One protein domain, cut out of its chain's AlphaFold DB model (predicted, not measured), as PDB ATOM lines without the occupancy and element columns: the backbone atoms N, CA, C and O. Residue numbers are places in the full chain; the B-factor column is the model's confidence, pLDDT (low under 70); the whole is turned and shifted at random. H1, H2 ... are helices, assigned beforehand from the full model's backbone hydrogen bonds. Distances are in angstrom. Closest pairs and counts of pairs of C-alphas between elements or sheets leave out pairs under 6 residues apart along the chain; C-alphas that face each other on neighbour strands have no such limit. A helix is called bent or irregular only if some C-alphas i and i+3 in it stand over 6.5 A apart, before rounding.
ATOM      1  N   SER A  56      -4.499  24.116  46.112       56.19
ATOM      2  CA  SER A  56      -3.170  23.603  46.462       56.19
ATOM      3  C   SER A  56      -2.095  24.012  45.444       56.19
ATOM      4  O   SER A  56      -1.038  24.500  45.845       56.19
ATOM      5  N   GLU A  57      -2.381  23.918  44.141       53.00
ATOM      6  CA  GLU A  57      -1.460  24.334  43.073       53.00
ATOM      7  C   GLU A  57      -1.288  25.862  43.040       53.00
ATOM      8  O   GLU A  57      -0.166  26.358  42.903       53.00
ATOM      9  N   ALA A  58      -2.367  26.623  43.267       57.25
ATOM     10  CA  ALA A  58      -2.310  28.080  43.368       57.25
ATOM     11  C   ALA A  58      -1.469  28.559  44.568       57.25
ATOM     12  O   ALA A  58      -0.687  29.504  44.434       57.25
ATOM     13  N   ASN A  59      -1.573  27.892  45.727       64.50
ATOM     14  CA  ASN A  59      -0.710  28.177  46.880       64.50
ATOM     15  C   ASN A  59       0.756  27.794  46.618       64.50
ATOM     16  O   ASN A  59       1.653  28.534  47.023       64.50
ATOM     17  N   LEU A  60       1.013  26.679  45.921       66.00
ATOM     18  CA  LEU A  60       2.370  26.256  45.563       66.00
ATOM     19  C   LEU A  60       3.056  27.297  44.661       66.00
ATOM     20  O   LEU A  60       4.190  27.701  44.927       66.00
ATOM     21  N   GLY A  61       2.339  27.783  43.643       71.62
ATOM     22  CA  GLY A  61       2.810  28.839  42.748       71.62
ATOM     23  C   GLY A  61       3.081  30.161  43.470       71.62
ATOM     24  O   GLY A  61       4.135  30.768  43.271       71.62
ATOM     25  N   LEU A  62       2.176  30.587  44.359       76.19
ATOM     26  CA  LEU A  62       2.343  31.828  45.118       76.19
ATOM     27  C   LEU A  62       3.550  31.764  46.072       76.19
ATOM     28  O   LEU A  62       4.308  32.729  46.175       76.19
ATOM     29  N   GLU A  63       3.782  30.622  46.723       79.75
ATOM     30  CA  GLU A  63       4.959  30.431  47.574       79.75
ATOM     31  C   GLU A  63       6.263  30.385  46.760       79.75
ATOM     32  O   GLU A  63       7.280  30.935  47.187       79.75
ATOM     33  N   ALA A  64       6.252  29.817  45.551       82.69
ATOM     34  CA  ALA A  64       7.402  29.871  44.650       82.69
ATOM     35  C   ALA A  64       7.716  31.314  44.188       82.69
ATOM     36  O   ALA A  64       8.883  31.718  44.153       82.69
ATOM     37  N   LEU A  65       6.691  32.141  43.944       82.62
ATOM     38  CA  LEU A  65       6.862  33.576  43.672       82.62
ATOM     39  C   LEU A  65       7.409  34.350  44.889       82.62
ATOM     40  O   LEU A  65       8.272  35.218  44.733       82.62
ATOM     41  N   ASN A  66       7.005  33.998  46.113       82.38
ATOM     42  CA  ASN A  66       7.604  34.563  47.329       82.38
ATOM     43  C   ASN A  66       9.088  34.176  47.468       82.38
ATOM     44  O   ASN A  66       9.921  35.013  47.830       82.38
ATOM     45  N   LYS A  67       9.448  32.924  47.155       84.25
ATOM     46  CA  LYS A  67      10.841  32.450  47.173       84.25
ATOM     47  C   LYS A  67      11.712  33.179  46.146       84.25
ATOM     48  O   LYS A  67      12.802  33.623  46.508       84.25
ATOM     49  N   ILE A  68      11.245  33.381  44.907       86.31
ATOM     50  CA  ILE A  68      12.041  34.103  43.896       86.31
ATOM     51  C   ILE A  68      12.194  35.599  44.232       86.31
ATOM     52  O   ILE A  68      13.250  36.180  43.976       86.31
ATOM     53  N   ALA A  69      11.197  36.212  44.883       82.56
ATOM     54  CA  ALA A  69      11.313  37.572  45.411       82.56
ATOM     55  C   ALA A  69      12.392  37.673  46.508       82.56
ATOM     56  O   ALA A  69      13.269  38.534  46.426       82.56
ATOM     57  N   ARG A  70      12.413  36.739  47.472       80.88
ATOM     58  CA  ARG A  70      13.476  36.655  48.496       80.88
ATOM     59  C   ARG A  70      14.859  36.406  47.883       80.88
ATOM     60  O   ARG A  70      15.834  37.016  48.313       80.88
ATOM     61  N   ALA A  71      14.961  35.567  46.848       83.69
ATOM     62  CA  ALA A  71      16.215  35.366  46.119       83.69
ATOM     63  C   ALA A  71      16.718  36.673  45.475       83.69
ATOM     64  O   ALA A  71      17.902  36.992  45.556       83.69
ATOM     65  N   LYS A  72      15.824  37.494  44.911       85.38
ATOM     66  CA  LYS A  72      16.165  38.822  44.371       85.38
ATOM     67  C   LYS A  72      16.715  39.770  45.444       85.38
ATOM     68  O   LYS A  72      17.707  40.455  45.202       85.38
ATOM     69  N   GLU A  73      16.110  39.792  46.630       82.56
ATOM     70  CA  GLU A  73      16.605  40.581  47.768       82.56
ATOM     71  C   GLU A  73      17.982  40.091  48.241       82.56
ATOM     72  O   GLU A  73      18.913  40.890  48.370       82.56
ATOM     73  N   ASN A  74      18.153  38.774  48.400       80.25
ATOM     74  CA  ASN A  74      19.430  38.157  48.763       80.25
ATOM     75  C   ASN A  74      20.536  38.476  47.746       80.25
ATOM     76  O   ASN A  74      21.647  38.833  48.141       80.25
ATOM     77  N   PHE A  75      20.238  38.433  46.443       84.69
ATOM     78  CA  PHE A  75      21.170  38.822  45.382       84.69
ATOM     79  C   PHE A  75      21.619  40.281  45.505       84.69
ATOM     80  O   PHE A  75      22.812  40.582  45.406       84.69
ATOM     81  N   LEU A  76      20.681  41.200  45.754       82.00
ATOM     82  CA  LEU A  76      20.978  42.622  45.937       82.00
ATOM     83  C   LEU A  76      21.801  42.877  47.208       82.00
ATOM     84  O   LEU A  76      22.693  43.726  47.181       82.00
ATOM     85  N   LEU A  77      21.566  42.126  48.287       76.75
ATOM     86  CA  LEU A  77      22.354  42.192  49.524       76.75
ATOM     87  C   LEU A  77      23.783  41.658  49.324       76.75
ATOM     88  O   LEU A  77      24.746  42.361  49.642       76.75
ATOM     89  N   LEU A  78      23.931  40.463  48.738       78.50
ATOM     90  CA  LEU A  78      25.220  39.829  48.425       78.50
ATOM     91  C   LEU A  78      26.077  40.708  47.504       78.50
ATOM     92  O   LEU A  78      27.247  40.966  47.786       78.50
ATOM     93  N   THR A  79      25.480  41.217  46.423       82.81
ATOM     94  CA  THR A  79      26.181  42.033  45.420       82.81
ATOM     95  C   THR A  79      26.248  43.524  45.763       82.81
ATOM     96  O   THR A  79      26.851  44.298  45.017       82.81
ATOM     97  N   ARG A  80      25.617  43.957  46.866       77.50
ATOM     98  CA  ARG A  80      25.413  45.374  47.235       77.50
ATOM     99  C   ARG A  80      24.813  46.208  46.091       77.50
ATOM    100  O   ARG A  80      25.215  47.347  45.860       77.50
ATOM    101  N   GLY A  81      23.888  45.610  45.340       72.94
ATOM    102  CA  GLY A  81      23.220  46.208  44.183       72.94
ATOM    103  C   GLY A  81      24.072  46.342  42.913       72.94
ATOM    104  O   GLY A  81      23.586  46.887  41.926       72.94
ATOM    105  N   ASN A  82      25.325  45.866  42.891       81.31
ATOM    106  CA  ASN A  82      26.150  45.862  41.679       81.31
ATOM    107  C   ASN A  82      27.040  44.611  41.599       81.31
ATOM    108  O   ASN A  82      28.160  44.571  42.113       81.31
ATOM    109  N   LYS A  83      26.552  43.610  40.857       84.06
ATOM    110  CA  LYS A  83      27.227  42.327  40.610       84.06
ATOM    111  C   LYS A  83      28.655  42.441  40.065       84.06
ATOM    112  O   LYS A  83      29.513  41.645  40.440       84.06
ATOM    113  N   TYR A  84      28.958  43.454  39.254       86.56
ATOM    114  CA  TYR A  84      30.313  43.650  38.732       86.56
ATOM    115  C   TYR A  84      31.254  44.277  39.767       86.56
ATOM    116  O   TYR A  84      32.422  43.903  39.831       86.56
ATOM    117  N   ALA A  85      30.756  45.180  40.620       81.44
ATOM    118  CA  ALA A  85      31.532  45.713  41.742       81.44
ATOM    119  C   ALA A  85      31.806  44.638  42.814       81.44
ATOM    120  O   ALA A  85      32.875  44.634  43.425       81.44
ATOM    121  N   TYR A  86      30.870  43.702  43.002       86.81
ATOM    122  CA  TYR A  86      31.053  42.509  43.827       86.81
ATOM    123  C   TYR A  86      32.177  41.611  43.288       86.81
ATOM    124  O   TYR A  86      33.149  41.377  44.009       86.81
ATOM    125  N   LEU A  87      32.119  41.207  42.011       86.44
ATOM    126  CA  LEU A  87      33.183  40.425  41.360       86.44
ATOM    127  C   LEU A  87      34.547  41.136  41.433       86.44
ATOM    128  O   LEU A  87      35.551  40.525  41.794       86.44
ATOM    129  N   ASP A  88      34.581  42.450  41.204       85.25
ATOM    130  CA  ASP A  88      35.806  43.246  41.317       85.25
ATOM    131  C   ASP A  88      36.390  43.265  42.741       85.25
ATOM    132  O   ASP A  88      37.609  43.278  42.927       85.25
ATOM    133  N   SER A  89      35.529  43.233  43.762       86.69
ATOM    134  CA  SER A  89      35.944  43.146  45.164       86.69
ATOM    135  C   SER A  89      36.535  41.777  45.519       86.69
ATOM    136  O   SER A  89      37.526  41.727  46.254       86.69
ATOM    137  N   LEU A  90      36.000  40.695  44.938       87.56
ATOM    138  CA  LEU A  90      36.534  39.338  45.073       87.56
ATOM    139  C   LEU A  90      37.915  39.226  44.421       87.56
ATOM    140  O   LEU A  90      38.872  38.846  45.093       87.56
ATOM    141  N   VAL A  91      38.071  39.660  43.164       85.88
ATOM    142  CA  VAL A  91      39.375  39.631  42.476       85.88
ATOM    143  C   VAL A  91      40.416  40.464  43.234       85.88
ATOM    144  O   VAL A  91      41.534  40.003  43.460       85.88
ATOM    145  N   LYS A  92      40.047  41.645  43.749       86.56
ATOM    146  CA  LYS A  92      40.926  42.451  44.619       86.56
ATOM    147  C   LYS A  92      41.284  41.762  45.940       86.56
ATOM    148  O   LYS A  92      42.375  41.999  46.462       86.56
ATOM    149  N   TYR A  93      40.403  40.934  46.502       86.81
ATOM    150  CA  TYR A  93      40.696  40.128  47.688       86.81
ATOM    151  C   TYR A  93      41.648  38.964  47.364       86.81
ATOM    152  O   TYR A  93      42.605  38.743  48.111       86.81
ATOM    153  N   TYR A  94      41.450  38.288  46.230       87.38
ATOM    154  CA  TYR A  94      42.324  37.224  45.732       87.38
ATOM    155  C   TYR A  94      43.740  37.748  45.423       87.38
ATOM    156  O   TYR A  94      44.715  37.157  45.883       87.38
ATOM    157  N   ILE A  95      43.870  38.918  44.780       86.06
ATOM    158  CA  ILE A  95      45.162  39.596  44.535       86.06
ATOM    159  C   ILE A  95      45.914  39.887  45.844       86.06
ATOM    160  O   ILE A  95      47.135  39.765  45.904       86.06
ATOM    161  N   ARG A  96      45.201  40.263  46.915       86.88
ATOM    162  CA  ARG A  96      45.807  40.510  48.237       86.88
ATOM    163  C   ARG A  96      46.245  39.229  48.949       86.88
ATOM    164  O   ARG A  96      47.106  39.302  49.820       86.88
ATOM    165  N   ASN A  97      45.666  38.080  48.602       84.94
ATOM    166  CA  ASN A  97      45.868  36.804  49.291       84.94
ATOM    167  C   ASN A  97      46.163  35.659  48.297       84.94
ATOM    168  O   ASN A  97      45.452  34.654  48.306       84.94
ATOM    169  N   PRO A  98      47.219  35.743  47.463       81.88
ATOM    170  CA  PRO A  98      47.429  34.822  46.338       81.88
ATOM    171  C   PRO A  98      47.561  33.347  46.755       81.88
ATOM    172  O   PRO A  98      47.177  32.455  46.008       81.88
ATOM    173  N   LYS A  99      48.038  33.074  47.980       80.94
ATOM    174  CA  LYS A  99      48.130  31.711  48.541       80.94
ATOM    175  C   LYS A  99      46.772  31.075  48.865       80.94
ATOM    176  O   LYS A  99      46.683  29.856  48.903       80.94
ATOM    177  N   LEU A 100      45.750  31.891  49.130       83.62
ATOM    178  CA  LEU A 100      44.384  31.457  49.448       83.62
ATOM    179  C   LEU A 100      43.402  31.748  48.305       83.62
ATOM    180  O   LEU A 100      42.275  31.272  48.350       83.62
ATOM    181  N   ALA A 101      43.823  32.503  47.284       82.81
ATOM    182  CA  ALA A 101      43.002  32.950  46.163       82.81
ATOM    183  C   ALA A 101      42.230  31.812  45.490       82.81
ATOM    184  O   ALA A 101      41.026  31.940  45.295       82.81
ATOM    185  N   LYS A 102      42.902  30.691  45.197       83.56
ATOM    186  CA  LYS A 102      42.258  29.520  44.596       83.56
ATOM    187  C   LYS A 102      41.180  28.940  45.518       83.56
ATOM    188  O   LYS A 102      40.020  28.947  45.143       83.56
ATOM    189  N   THR A 103      41.534  28.530  46.737       85.81
ATOM    190  CA  THR A 103      40.583  27.932  47.693       85.81
ATOM    191  C   THR A 103      39.409  28.862  48.008       85.81
ATOM    192  O   THR A 103      38.272  28.418  48.070       85.81
ATOM    193  N   ALA A 104      39.663  30.166  48.156       82.06
ATOM    194  CA  ALA A 104      38.613  31.151  48.376       82.06
ATOM    195  C   ALA A 104      37.718  31.340  47.139       82.06
ATOM    196  O   ALA A 104      36.522  31.564  47.302       82.06
ATOM    197  N   CYS A 105      38.257  31.251  45.920       86.75
ATOM    198  CA  CYS A 105      37.466  31.275  44.689       86.75
ATOM    199  C   CYS A 105      36.635  29.998  44.533       86.75
ATOM    200  O   CYS A 105      35.441  30.107  44.281       86.75
ATOM    201  N   ASP A 106      37.230  28.825  44.767       84.94
ATOM    202  CA  ASP A 106      36.564  27.520  44.703       84.94
ATOM    203  C   ASP A 106      35.363  27.479  45.677       84.94
ATOM    204  O   ASP A 106      34.238  27.236  45.250       84.94
ATOM    205  N   SER A 107      35.547  27.860  46.951       85.94
ATOM    206  CA  SER A 107      34.443  27.946  47.931       85.94
ATOM    207  C   SER A 107      33.423  29.055  47.639       85.94
ATOM    208  O   SER A 107      32.272  28.964  48.062       85.94
ATOM    209  N   THR A 108      33.812  30.127  46.936       87.00
ATOM    210  CA  THR A 108      32.840  31.139  46.481       87.00
ATOM    211  C   THR A 108      32.015  30.583  45.316       87.00
ATOM    212  O   THR A 108      30.821  30.847  45.238       87.00
ATOM    213  N   LEU A 109      32.626  29.800  44.425       87.56
ATOM    214  CA  LEU A 109      31.966  29.194  43.273       87.56
ATOM    215  C   LEU A 109      30.969  28.112  43.705       87.56
ATOM    216  O   LEU A 109      29.843  28.136  43.225       87.56
ATOM    217  N   GLU A 110      31.337  27.274  44.676       88.62
ATOM    218  CA  GLU A 110      30.458  26.285  45.325       88.62
ATOM    219  C   GLU A 110      29.209  26.953  45.937       88.62
ATOM    220  O   GLU A 110      28.084  26.594  45.598       88.62
ATOM    221  N   MET A 111      29.383  28.033  46.714       89.81
ATOM    222  CA  MET A 111      28.268  28.832  47.254       89.81
ATOM    223  C   MET A 111      27.336  29.380  46.157       89.81
ATOM    224  O   MET A 111      26.115  29.374  46.314       89.81
ATOM    225  N   TRP A 112      27.892  29.888  45.051       89.25
ATOM    226  CA  TRP A 112      27.082  30.389  43.935       89.25
ATOM    227  C   TRP A 112      26.431  29.267  43.120       89.25
ATOM    228  O   TRP A 112      25.404  29.536  42.501       89.25
ATOM    229  N   GLU A 113      26.976  28.047  43.120       88.44
ATOM    230  CA  GLU A 113      26.380  26.867  42.485       88.44
ATOM    231  C   GLU A 113      25.146  26.378  43.258       88.44
ATOM    232  O   GLU A 113      24.089  26.187  42.653       88.44
ATOM    233  N   ASP A 114      25.235  26.293  44.589       87.62
ATOM    234  CA  ASP A 114      24.099  25.956  45.456       87.62
ATOM    235  C   ASP A 114      22.967  26.987  45.326       87.62
ATOM    236  O   ASP A 114      21.824  26.632  45.030       87.62
ATOM    237  N   LEU A 115      23.286  28.284  45.429       85.62
ATOM    238  CA  LEU A 115      22.311  29.365  45.233       85.62
ATOM    239  C   LEU A 115      21.707  29.368  43.816       85.62
ATOM    240  O   LEU A 115      20.525  29.665  43.635       85.62
ATOM    241  N   MET A 116      22.506  29.044  42.795       89.12
ATOM    242  CA  MET A 116      22.027  28.869  41.421       89.12
ATOM    243  C   MET A 116      21.005  27.737  41.326       89.12
ATOM    244  O   MET A 116      20.003  27.878  40.622       89.12
ATOM    245  N   LYS A 117      21.264  26.622  42.011       86.75
ATOM    246  CA  LYS A 117      20.403  25.444  42.014       86.75
ATOM    247  C   LYS A 117      19.084  25.714  42.733       86.75
ATOM    248  O   LYS A 117      18.041  25.476  42.139       86.75
ATOM    249  N   GLU A 118      19.113  26.333  43.915       85.75
ATOM    250  CA  GLU A 118      17.898  26.775  44.622       85.75
ATOM    251  C   GLU A 118      17.014  27.676  43.739       85.75
ATOM    252  O   GLU A 118      15.798  27.494  43.662       85.75
ATOM    253  N   VAL A 119      17.620  28.623  43.012       88.00
ATOM    254  CA  VAL A 119      16.902  29.500  42.072       88.00
ATOM    255  C   VAL A 119      16.358  28.731  40.861       88.00
ATOM    256  O   VAL A 119      15.280  29.066  40.370       88.00
ATOM    257  N   GLN A 120      17.063  27.711  40.363       88.38
ATOM    258  CA  GLN A 120      16.576  26.859  39.272       88.38
ATOM    259  C   GLN A 120      15.412  25.965  39.704       88.38
ATOM    260  O   GLN A 120      14.442  25.866  38.953       88.38
ATOM    261  N   ASP A 121      15.475  25.385  40.901       88.56
ATOM    262  CA  ASP A 121      14.415  24.546  41.460       88.56
ATOM    263  C   ASP A 121      13.135  25.379  41.674       88.56
ATOM    264  O   ASP A 121      12.070  25.014  41.182       88.56
ATOM    265  N   VAL A 122      13.246  26.585  42.253       86.44
ATOM    266  CA  VAL A 122      12.113  27.530  42.398       86.44
ATOM    267  C   VAL A 122      11.557  27.995  41.045       86.44
ATOM    268  O   VAL A 122      10.348  28.171  40.895       86.44
ATOM    269  N   LEU A 123      12.402  28.186  40.026       85.50
ATOM    270  CA  LEU A 123      11.927  28.461  38.664       85.50
ATOM    271  C   LEU A 123      11.225  27.246  38.037       85.50
ATOM    272  O   LEU A 123      10.338  27.440  37.208       85.50
ATOM    273  N   GLY A 124      11.592  26.025  38.434       84.81
ATOM    274  CA  GLY A 124      10.878  24.790  38.119       84.81
ATOM    275  C   GLY A 124       9.482  24.766  38.742       84.81
ATOM    276  O   GLY A 124       8.513  24.562  38.014       84.81
ATOM    277  N   ASP A 125       9.365  25.083  40.035       84.38
ATOM    278  CA  ASP A 125       8.079  25.202  40.741       84.38
ATOM    279  C   ASP A 125       7.154  26.238  40.061       84.38
ATOM    280  O   ASP A 125       5.983  25.962  39.792       84.38
ATOM    281  N   ILE A 126       7.683  27.422  39.706       81.50
ATOM    282  CA  ILE A 126       6.932  28.467  38.980       81.50
ATOM    283  C   ILE A 126       6.511  27.977  37.585       81.50
ATOM    284  O   ILE A 126       5.381  28.224  37.162       81.50
ATOM    285  N   LEU A 127       7.396  27.279  36.864       82.50
ATOM    286  CA  LEU A 127       7.096  26.718  35.543       82.50
ATOM    287  C   LEU A 127       6.023  25.623  35.615       82.50
ATOM    288  O   LEU A 127       5.217  25.508  34.696       82.50
ATOM    289  N   GLN A 128       5.996  24.840  36.693       82.31
ATOM    290  CA  GLN A 128       4.983  23.816  36.926       82.31
ATOM    291  C   GLN A 128       3.621  24.430  37.283       82.31
ATOM    292  O   GLN A 128       2.609  23.970  36.763       82.31
ATOM    293  N   ALA A 129       3.590  25.483  38.108       76.44
ATOM    294  CA  ALA A 129       2.347  26.125  38.546       76.44
ATOM    295  C   ALA A 129       1.721  27.080  37.504       76.44
ATOM    296  O   ALA A 129       0.500  27.143  37.387       76.44
ATOM    297  N   TYR A 130       2.535  27.822  36.741       76.75
ATOM    298  CA  TYR A 130       2.061  28.864  35.809       76.75
ATOM    299  C   TYR A 130       2.407  28.601  34.332       76.75
ATOM    300  O   TYR A 130       1.957  29.333  33.447       76.75
ATOM    301  N   GLY A 131       3.210  27.580  34.023       73.88
ATOM    302  CA  GLY A 131       3.721  27.353  32.669       73.88
ATOM    303  C   GLY A 131       4.659  28.470  32.191       73.88
ATOM    304  O   GLY A 131       5.200  29.254  32.969       73.88
ATOM    305  N   CYS A 132       4.843  28.583  30.873       71.56
ATOM    306  CA  CYS A 132       5.662  29.635  30.249       71.56
ATOM    307  C   CYS A 132       4.969  31.020  30.215       71.56
ATOM    308  O   CYS A 132       5.128  31.763  29.242       71.56
ATOM    309  N   ALA A 133       4.169  31.347  31.234       72.44
ATOM    310  CA  ALA A 133       3.408  32.589  31.356       72.44
ATOM    311  C   ALA A 133       4.290  33.794  31.757       72.44
ATOM    312  O   ALA A 133       5.523  33.717  31.760       72.44
ATOM    313  N   ALA A 134       3.677  34.951  32.020       75.62
ATOM    314  CA  ALA A 134       4.401  36.195  32.293       75.62
ATOM    315  C   ALA A 134       5.285  36.079  33.547       75.62
ATOM    316  O   ALA A 134       6.431  36.519  33.540       75.62
ATOM    317  N   GLU A 135       4.772  35.393  34.562       78.19
ATOM    318  CA  GLU A 135       5.344  35.146  35.880       78.19
ATOM    319  C   GLU A 135       6.687  34.406  35.778       78.19
ATOM    320  O   GLU A 135       7.711  34.885  36.270       78.19
ATOM    321  N   TYR A 136       6.721  33.279  35.053       83.62
ATOM    322  CA  TYR A 136       7.958  32.537  34.786       83.62
ATOM    323  C   TYR A 136       8.960  33.370  33.978       83.62
ATOM    324  O   TYR A 136      10.154  33.386  34.282       83.62
ATOM    325  N   ASN A 137       8.489  34.075  32.944       79.62
ATOM    326  CA  ASN A 137       9.362  34.876  32.091       79.62
ATOM    327  C   ASN A 137       9.997  36.047  32.860       79.62
ATOM    328  O   ASN A 137      11.190  36.297  32.691       79.62
ATOM    329  N   GLU A 138       9.251  36.723  33.737       82.62
ATOM    330  CA  GLU A 138       9.770  37.790  34.598       82.62
ATOM    331  C   GLU A 138      10.741  37.250  35.658       82.62
ATOM    332  O   GLU A 138      11.841  37.790  35.818       82.62
ATOM    333  N   ALA A 139      10.395  36.153  36.336       79.00
ATOM    334  CA  ALA A 139      11.252  35.494  37.322       79.00
ATOM    335  C   ALA A 139      12.599  35.048  36.710       79.00
ATOM    336  O   ALA A 139      13.682  35.340  37.234       79.00
ATOM    337  N   ASN A 140      12.553  34.401  35.543       85.75
ATOM    338  CA  ASN A 140      13.726  33.932  34.808       85.75
ATOM    339  C   ASN A 140      14.565  35.098  34.251       85.75
ATOM    340  O   ASN A 140      15.795  35.068  34.333       85.75
ATOM    341  N   ALA A 141      13.927  36.147  33.718       80.00
ATOM    342  CA  ALA A 141      14.624  37.306  33.159       80.00
ATOM    343  C   ALA A 141      15.252  38.217  34.225       80.00
ATOM    344  O   ALA A 141      16.311  38.791  33.962       80.00
ATOM    345  N   SER A 142      14.622  38.352  35.399       77.38
ATOM    346  CA  SER A 142      15.045  39.292  36.447       77.38
ATOM    347  C   SER A 142      15.902  38.683  37.559       77.38
ATOM    348  O   SER A 142      16.684  39.417  38.149       77.38
ATOM    349  N   VAL A 143      15.793  37.378  37.838       80.00
ATOM    350  CA  VAL A 143      16.575  36.703  38.896       80.00
ATOM    351  C   VAL A 143      17.412  35.571  38.309       80.00
ATOM    352  O   VAL A 143      18.641  35.602  38.387       80.00
ATOM    353  N   GLY A 144      16.775  34.615  37.623       78.75
ATOM    354  CA  GLY A 144      17.460  33.438  37.072       78.75
ATOM    355  C   GLY A 144      18.568  33.767  36.067       78.75
ATOM    356  O   GLY A 144      19.527  33.014  35.907       78.75
ATOM    357  N   LYS A 145      18.468  34.892  35.353       86.19
ATOM    358  CA  LYS A 145      19.525  35.393  34.468       86.19
ATOM    359  C   LYS A 145      20.701  36.001  35.243       86.19
ATOM    360  O   LYS A 145      21.844  35.754  34.871       86.19
ATOM    361  N   GLU A 146      20.444  36.774  36.297       84.94
ATOM    362  CA  GLU A 146      21.495  37.517  37.003       84.94
ATOM    363  C   GLU A 146      22.411  36.606  37.822       84.94
ATOM    364  O   GLU A 146      23.630  36.763  37.755       84.94
ATOM    365  N   TYR A 147      21.845  35.605  38.503       87.12
ATOM    366  CA  TYR A 147      22.623  34.568  39.185       87.12
ATOM    367  C   TYR A 147      23.533  33.801  38.203       87.12
ATOM    368  O   TYR A 147      24.724  33.634  38.473       87.12
ATOM    369  N   ARG A 148      23.020  33.423  37.018       89.44
ATOM    370  CA  ARG A 148      23.816  32.744  35.972       89.44
ATOM    371  C   ARG A 148      24.978  33.599  35.483       89.44
ATOM    372  O   ARG A 148      26.078  33.085  35.313       89.44
ATOM    373  N   GLU A 149      24.748  34.891  35.250       88.25
ATOM    374  CA  GLU A 149      25.806  35.816  34.828       88.25
ATOM    375  C   GLU A 149      26.932  35.907  35.869       88.25
ATOM    376  O   GLU A 149      28.100  35.887  35.485       88.25
ATOM    377  N   VAL A 150      26.613  35.943  37.170       87.25
ATOM    378  CA  VAL A 150      27.634  35.944  38.233       87.25
ATOM    379  C   VAL A 150      28.395  34.622  38.282       87.25
ATOM    380  O   VAL A 150      29.625  34.647  38.281       87.25
ATOM    381  N   TYR A 151      27.694  33.486  38.252       89.50
ATOM    382  CA  TYR A 151      28.316  32.159  38.263       89.50
ATOM    383  C   TYR A 151      29.282  31.958  37.082       89.50
ATOM    384  O   TYR A 151      30.428  31.558  37.281       89.50
ATOM    385  N   TYR A 152      28.880  32.315  35.855       88.75
ATOM    386  CA  TYR A 152      29.756  32.187  34.683       88.75
ATOM    387  C   TYR A 152      30.988  33.101  34.745       88.75
ATOM    388  O   TYR A 152      32.082  32.666  34.387       88.75
ATOM    389  N   LEU A 153      30.840  34.344  35.217       88.25
ATOM    390  CA  LEU A 153      31.968  35.271  35.372       88.25
ATOM    391  C   LEU A 153      32.922  34.843  36.498       88.25
ATOM    392  O   LEU A 153      34.127  35.064  36.399       88.25
ATOM    393  N   LEU A 154      32.408  34.204  37.552       87.06
ATOM    394  CA  LEU A 154      33.226  33.623  38.614       87.06
ATOM    395  C   LEU A 154      33.965  32.359  38.138       87.06
ATOM    396  O   LEU A 154      35.137  32.186  38.458       87.06
ATOM    397  N   GLY A 155      33.324  31.532  37.304       86.94
ATOM    398  CA  GLY A 155      33.962  30.397  36.629       86.94
ATOM    399  C   GLY A 155      35.106  30.812  35.698       86.94
ATOM    400  O   GLY A 155      36.152  30.169  35.695       86.94
ATOM    401  N   GLU A 156      34.959  31.929  34.976       88.00
ATOM    402  CA  GLU A 156      36.046  32.533  34.188       88.00
ATOM    403  C   GLU A 156      37.244  32.902  35.088       88.00
ATOM    404  O   GLU A 156      38.382  32.531  34.799       88.00
ATOM    405  N   ILE A 157      36.998  33.567  36.223       85.00
ATOM    406  CA  ILE A 157      38.041  33.930  37.203       85.00
ATOM    407  C   ILE A 157      38.729  32.678  37.781       85.00
ATOM    408  O   ILE A 157      39.955  32.670  37.932       85.00
ATOM    409  N   ALA A 158      37.973  31.614  38.064       86.44
ATOM    410  CA  ALA A 158      38.512  30.339  38.533       86.44
ATOM    411  C   ALA A 158      39.405  29.658  37.474       86.44
ATOM    412  O   ALA A 158      40.490  29.180  37.809       86.44
ATOM    413  N   GLU A 159      39.016  29.672  36.192       85.19
ATOM    414  CA  GLU A 159      39.841  29.149  35.090       85.19
ATOM    415  C   GLU A 159      41.180  29.898  34.986       85.19
ATOM    416  O   GLU A 159      42.242  29.274  34.914       85.19
ATOM    417  N   PHE A 160      41.167  31.231  35.090       80.88
ATOM    418  CA  PHE A 160      42.395  32.030  35.155       80.88
ATOM    419  C   PHE A 160      43.275  31.640  36.358       80.88
ATOM    420  O   PHE A 160      44.464  31.353  36.179       80.88
ATOM    421  N   LEU A 161      42.704  31.537  37.564       78.62
ATOM    422  CA  LEU A 161      43.415  31.113  38.781       78.62
ATOM    423  C   LEU A 161      44.044  29.712  38.680       78.62
ATOM    424  O   LEU A 161      45.061  29.461  39.328       78.62
ATOM    425  N   LEU A 162      43.478  28.810  37.872       78.38
ATOM    426  CA  LEU A 162      44.060  27.492  37.594       78.38
ATOM    427  C   LEU A 162      45.297  27.556  36.686       78.38
ATOM    428  O   LEU A 162      46.170  26.698  36.810       78.38
ATOM    429  N   THR A 163      45.385  28.541  35.784       78.31
ATOM    430  CA  THR A 163      46.488  28.633  34.809       78.31
ATOM    431  C   THR A 163      47.764  29.250  35.385       78.31
ATOM    432  O   THR A 163      48.837  28.672  35.220       78.31
ATOM    433  N   ALA A 164      47.665  30.395  36.069       74.81
ATOM    434  CA  ALA A 164      48.805  31.089  36.678       74.81
ATOM    435  C   ALA A 164      48.346  32.038  37.811       74.81
ATOM    436  O   ALA A 164      48.146  33.232  37.589       74.81
ATOM    437  N   PRO A 165      48.200  31.562  39.064       66.88
ATOM    438  CA  PRO A 165      47.654  32.373  40.160       66.88
ATOM    439  C   PRO A 165      48.534  33.573  40.570       66.88
ATOM    440  O   PRO A 165      48.071  34.438  41.311       66.88
ATOM    441  N   GLY A 166      49.787  33.641  40.104       70.56
ATOM    442  CA  GLY A 166      50.673  34.797  40.297       70.56
ATOM    443  C   GLY A 166      50.336  36.001  39.407       70.56
ATOM    444  O   GLY A 166      50.556  37.136  39.826       70.56
ATOM    445  N   ASP A 167      49.737  35.768  38.237       78.56
ATOM    446  CA  ASP A 167      49.541  36.789  37.194       78.56
ATOM    447  C   ASP A 167      48.191  37.523  37.336       78.56
ATOM    448  O   ASP A 167      47.865  38.433  36.574       78.56
ATOM    449  N   LEU A 168      47.407  37.174  38.364       78.94
ATOM    450  CA  LEU A 168      46.062  37.697  38.624       78.94
ATOM    451  C   LEU A 168      46.010  39.232  38.732       78.94
ATOM    452  O   LEU A 168      45.034  39.855  38.311       78.94
ATOM    453  N   ALA A 169      47.060  39.846  39.284       79.94
ATOM    454  CA  ALA A 169      47.179  41.299  39.389       79.94
ATOM    455  C   ALA A 169      47.375  41.969  38.019       79.94
ATOM    456  O   ALA A 169      46.784  43.019  37.754       79.94
ATOM    457  N   ASP A 170      48.151  41.339  37.134       76.88
ATOM    458  CA  ASP A 170      48.412  41.834  35.784       76.88
ATOM    459  C   ASP A 170      47.177  41.643  34.891       76.88
ATOM    460  O   ASP A 170      46.796  42.561  34.162       76.88
ATOM    461  N   TRP A 171      46.469  40.513  35.014       76.81
ATOM    462  CA  TRP A 171      45.194  40.294  34.322       76.81
ATOM    463  C   TRP A 171      44.128  41.311  34.740       76.81
ATOM    464  O   TRP A 171      43.519  41.938  33.871       76.81
ATOM    465  N   HIS A 172      43.976  41.562  36.045       81.44
ATOM    466  CA  HIS A 172      43.072  42.594  36.571       81.44
ATOM    467  C   HIS A 172      43.434  44.001  36.080       81.44
ATOM    468  O   HIS A 172      42.546  44.759  35.688       81.44
ATOM    469  N   GLY A 173      44.728  44.339  36.036       69.75
ATOM    470  CA  GLY A 173      45.216  45.618  35.508       69.75
ATOM    471  C   GLY A 173      45.075  45.773  33.987       69.75
ATOM    472  O   GLY A 173      45.013  46.901  33.487       69.75
ATOM    473  N   SER A 174      45.007  44.658  33.255       71.06
ATOM    474  CA  SER A 174      44.872  44.617  31.792       71.06
ATOM    475  C   SER A 174      43.427  44.650  31.275       71.06
ATOM    476  O   SER A 174      43.229  44.855  30.078       71.06
ATOM    477  N   GLY A 175      42.423  44.474  32.144       71.56
ATOM    478  CA  GLY A 175      41.008  44.483  31.752       71.56
ATOM    479  C   GLY A 175      40.538  43.201  31.051       71.56
ATOM    480  O   GLY A 175      39.584  43.249  30.276       71.56
ATOM    481  N   VAL A 176      41.231  42.073  31.255       72.56
ATOM    482  CA  VAL A 176      40.973  40.814  30.529       72.56
ATOM    483  C   VAL A 176      39.694  40.107  30.981       72.56
ATOM    484  O   VAL A 176      39.058  39.460  30.152       72.56
ATOM    485  N   PHE A 177      39.286  40.254  32.247       72.75
ATOM    486  CA  PHE A 177      38.093  39.583  32.764       72.75
ATOM    487  C   PHE A 177      36.809  40.123  32.125       72.75
ATOM    488  O   PHE A 177      36.591  41.340  32.075       72.75
ATOM    489  N   GLY A 178      35.901  39.227  31.731       66.00
ATOM    490  CA  GLY A 178      34.634  39.563  31.081       66.00
ATOM    491  C   GLY A 178      33.817  40.627  31.821       66.00
ATOM    492  O   GLY A 178      33.241  41.515  31.189       66.00
ATOM    493  N   TYR A 179      33.833  40.621  33.159       75.19
ATOM    494  CA  TYR A 179      33.107  41.606  33.968       75.19
ATOM    495  C   TYR A 179      33.645  43.039  33.795       75.19
ATOM    496  O   TYR A 179      32.862  43.988  33.785       75.19
ATOM    497  N   GLN A 180      34.959  43.216  33.610       71.38
ATOM    498  CA  GLN A 180      35.579  44.534  33.418       71.38
ATOM    499  C   GLN A 180      35.193  45.109  32.051       71.38
ATOM    500  O   GLN A 180      34.778  46.263  31.955       71.38
ATOM    501  N   ILE A 181      35.216  44.267  31.013       62.00
ATOM    502  CA  ILE A 181      34.816  44.621  29.643       62.00
ATOM    503  C   ILE A 181      33.346  45.081  29.593       62.00
ATOM    504  O   ILE A 181      33.012  46.028  28.878       62.00
ATOM    505  N   ILE A 182      32.460  44.446  30.369       53.41
ATOM    506  CA  ILE A 182      31.031  44.801  30.436       53.41
ATOM    507  C   ILE A 182      30.805  46.115  31.217       53.41
ATOM    508  O   ILE A 182      29.936  46.913  30.849       53.41
ATOM    509  N   VAL A 183      31.613  46.404  32.244       49.97
ATOM    510  CA  VAL A 183      31.560  47.685  32.981       49.97
ATOM    511  C   VAL A 183      32.097  48.852  32.143       49.97
ATOM    512  O   VAL A 183      31.499  49.930  32.134       49.97
ATOM    513  N   GLU A 184      33.170  48.657  31.376       44.88
ATOM    514  CA  GLU A 184      33.672  49.688  30.452       44.88
ATOM    515  C   GLU A 184      32.696  49.964  29.298       44.88
ATOM    516  O   GLU A 184      32.599  51.094  28.828       44.88
ATOM    517  N   ALA A 185      31.912  48.969  28.874       40.06
ATOM    518  CA  ALA A 185      30.854  49.162  27.879       40.06
ATOM    519  C   ALA A 185      29.628  49.936  28.410       40.06
ATOM    520  O   ALA A 185      28.816  50.397  27.612       40.06
ATOM    521  N   THR A 186      29.479  50.069  29.733       38.31
ATOM    522  CA  THR A 186      28.362  50.788  30.380       38.31
ATOM    523  C   THR A 186      28.778  52.121  31.014       38.31
ATOM    524  O   THR A 186      27.918  52.881  31.456       38.31
TER     525      THR A 186
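This is residues 56 to 186 of the 849 residues of the protein "Predicted protein" of Laccaria bicolor (strain S238N-H82 / ATCC MYA-4686) (UniProt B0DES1). A long helical hairpin, H3 and H4, runs the length of this elongated model, with H1 and H2 one after the other along its side; these four form a bundle, helices packed together. Short H5 and H6 pack on H2. The printed part has 131 residues with six named helices, H1 to H6 in chain order, and no named strand: all helix. It is only just loose, close to compact, with a radius of gyration of the C-alphas of 17.0 A and spans of 55 by 30 by 22 A.

Start at H1, residues 56 to 78; it touches residues 119 to 130 alone of H3, residues 98 to 130, at a shallow tilt of 26 degrees, opposite ways, with closest C-alphas Gly 61 and Ala 129 5.0 A apart. H2, residues 83 to 96, forms a hairpin with H3; their closest C-alphas, Tyr 94 and Ala 101, are 4.3 A apart. H3 forms another hairpin with H4, residues 134 to 163, at a shallow tilt of 20 degrees; the closest C-alphas, Leu 127 and Tyr 136, are 5.9 A apart. H5, residues 168 to 174, touches H2, closest at C-alphas 95 and 169, 5.8 A. H6, residues 178 to 184, touches H2, closest at C-alphas 84 and 179, 5.9 A. Every O i to N i+4 pair is within hydrogen-bond range in H1, H2, H5 and H6; H3 has 27 of 29, H4 23 of 26.

Find C-alpha 56 at (-3.170, 23.603, 46.462); from there H1 runs 32.8 A. H3 spans 47.0 A and is irregular: C-alphas 99 and 102 are 7.4 A apart. H4 spans 42.8 A, with a kink of 30 degrees near residue 145. H6 ends at C-alpha 184, (33.672, 49.688, 30.452).

The farthest C-alphas, Ser 56 and Asp 170, are 55.7 A apart. The printed part has no cut, and its helices are joined by tight links. Confidence is under 70 at residues 56 to 60, 165, 173, 178 and 181 to 186.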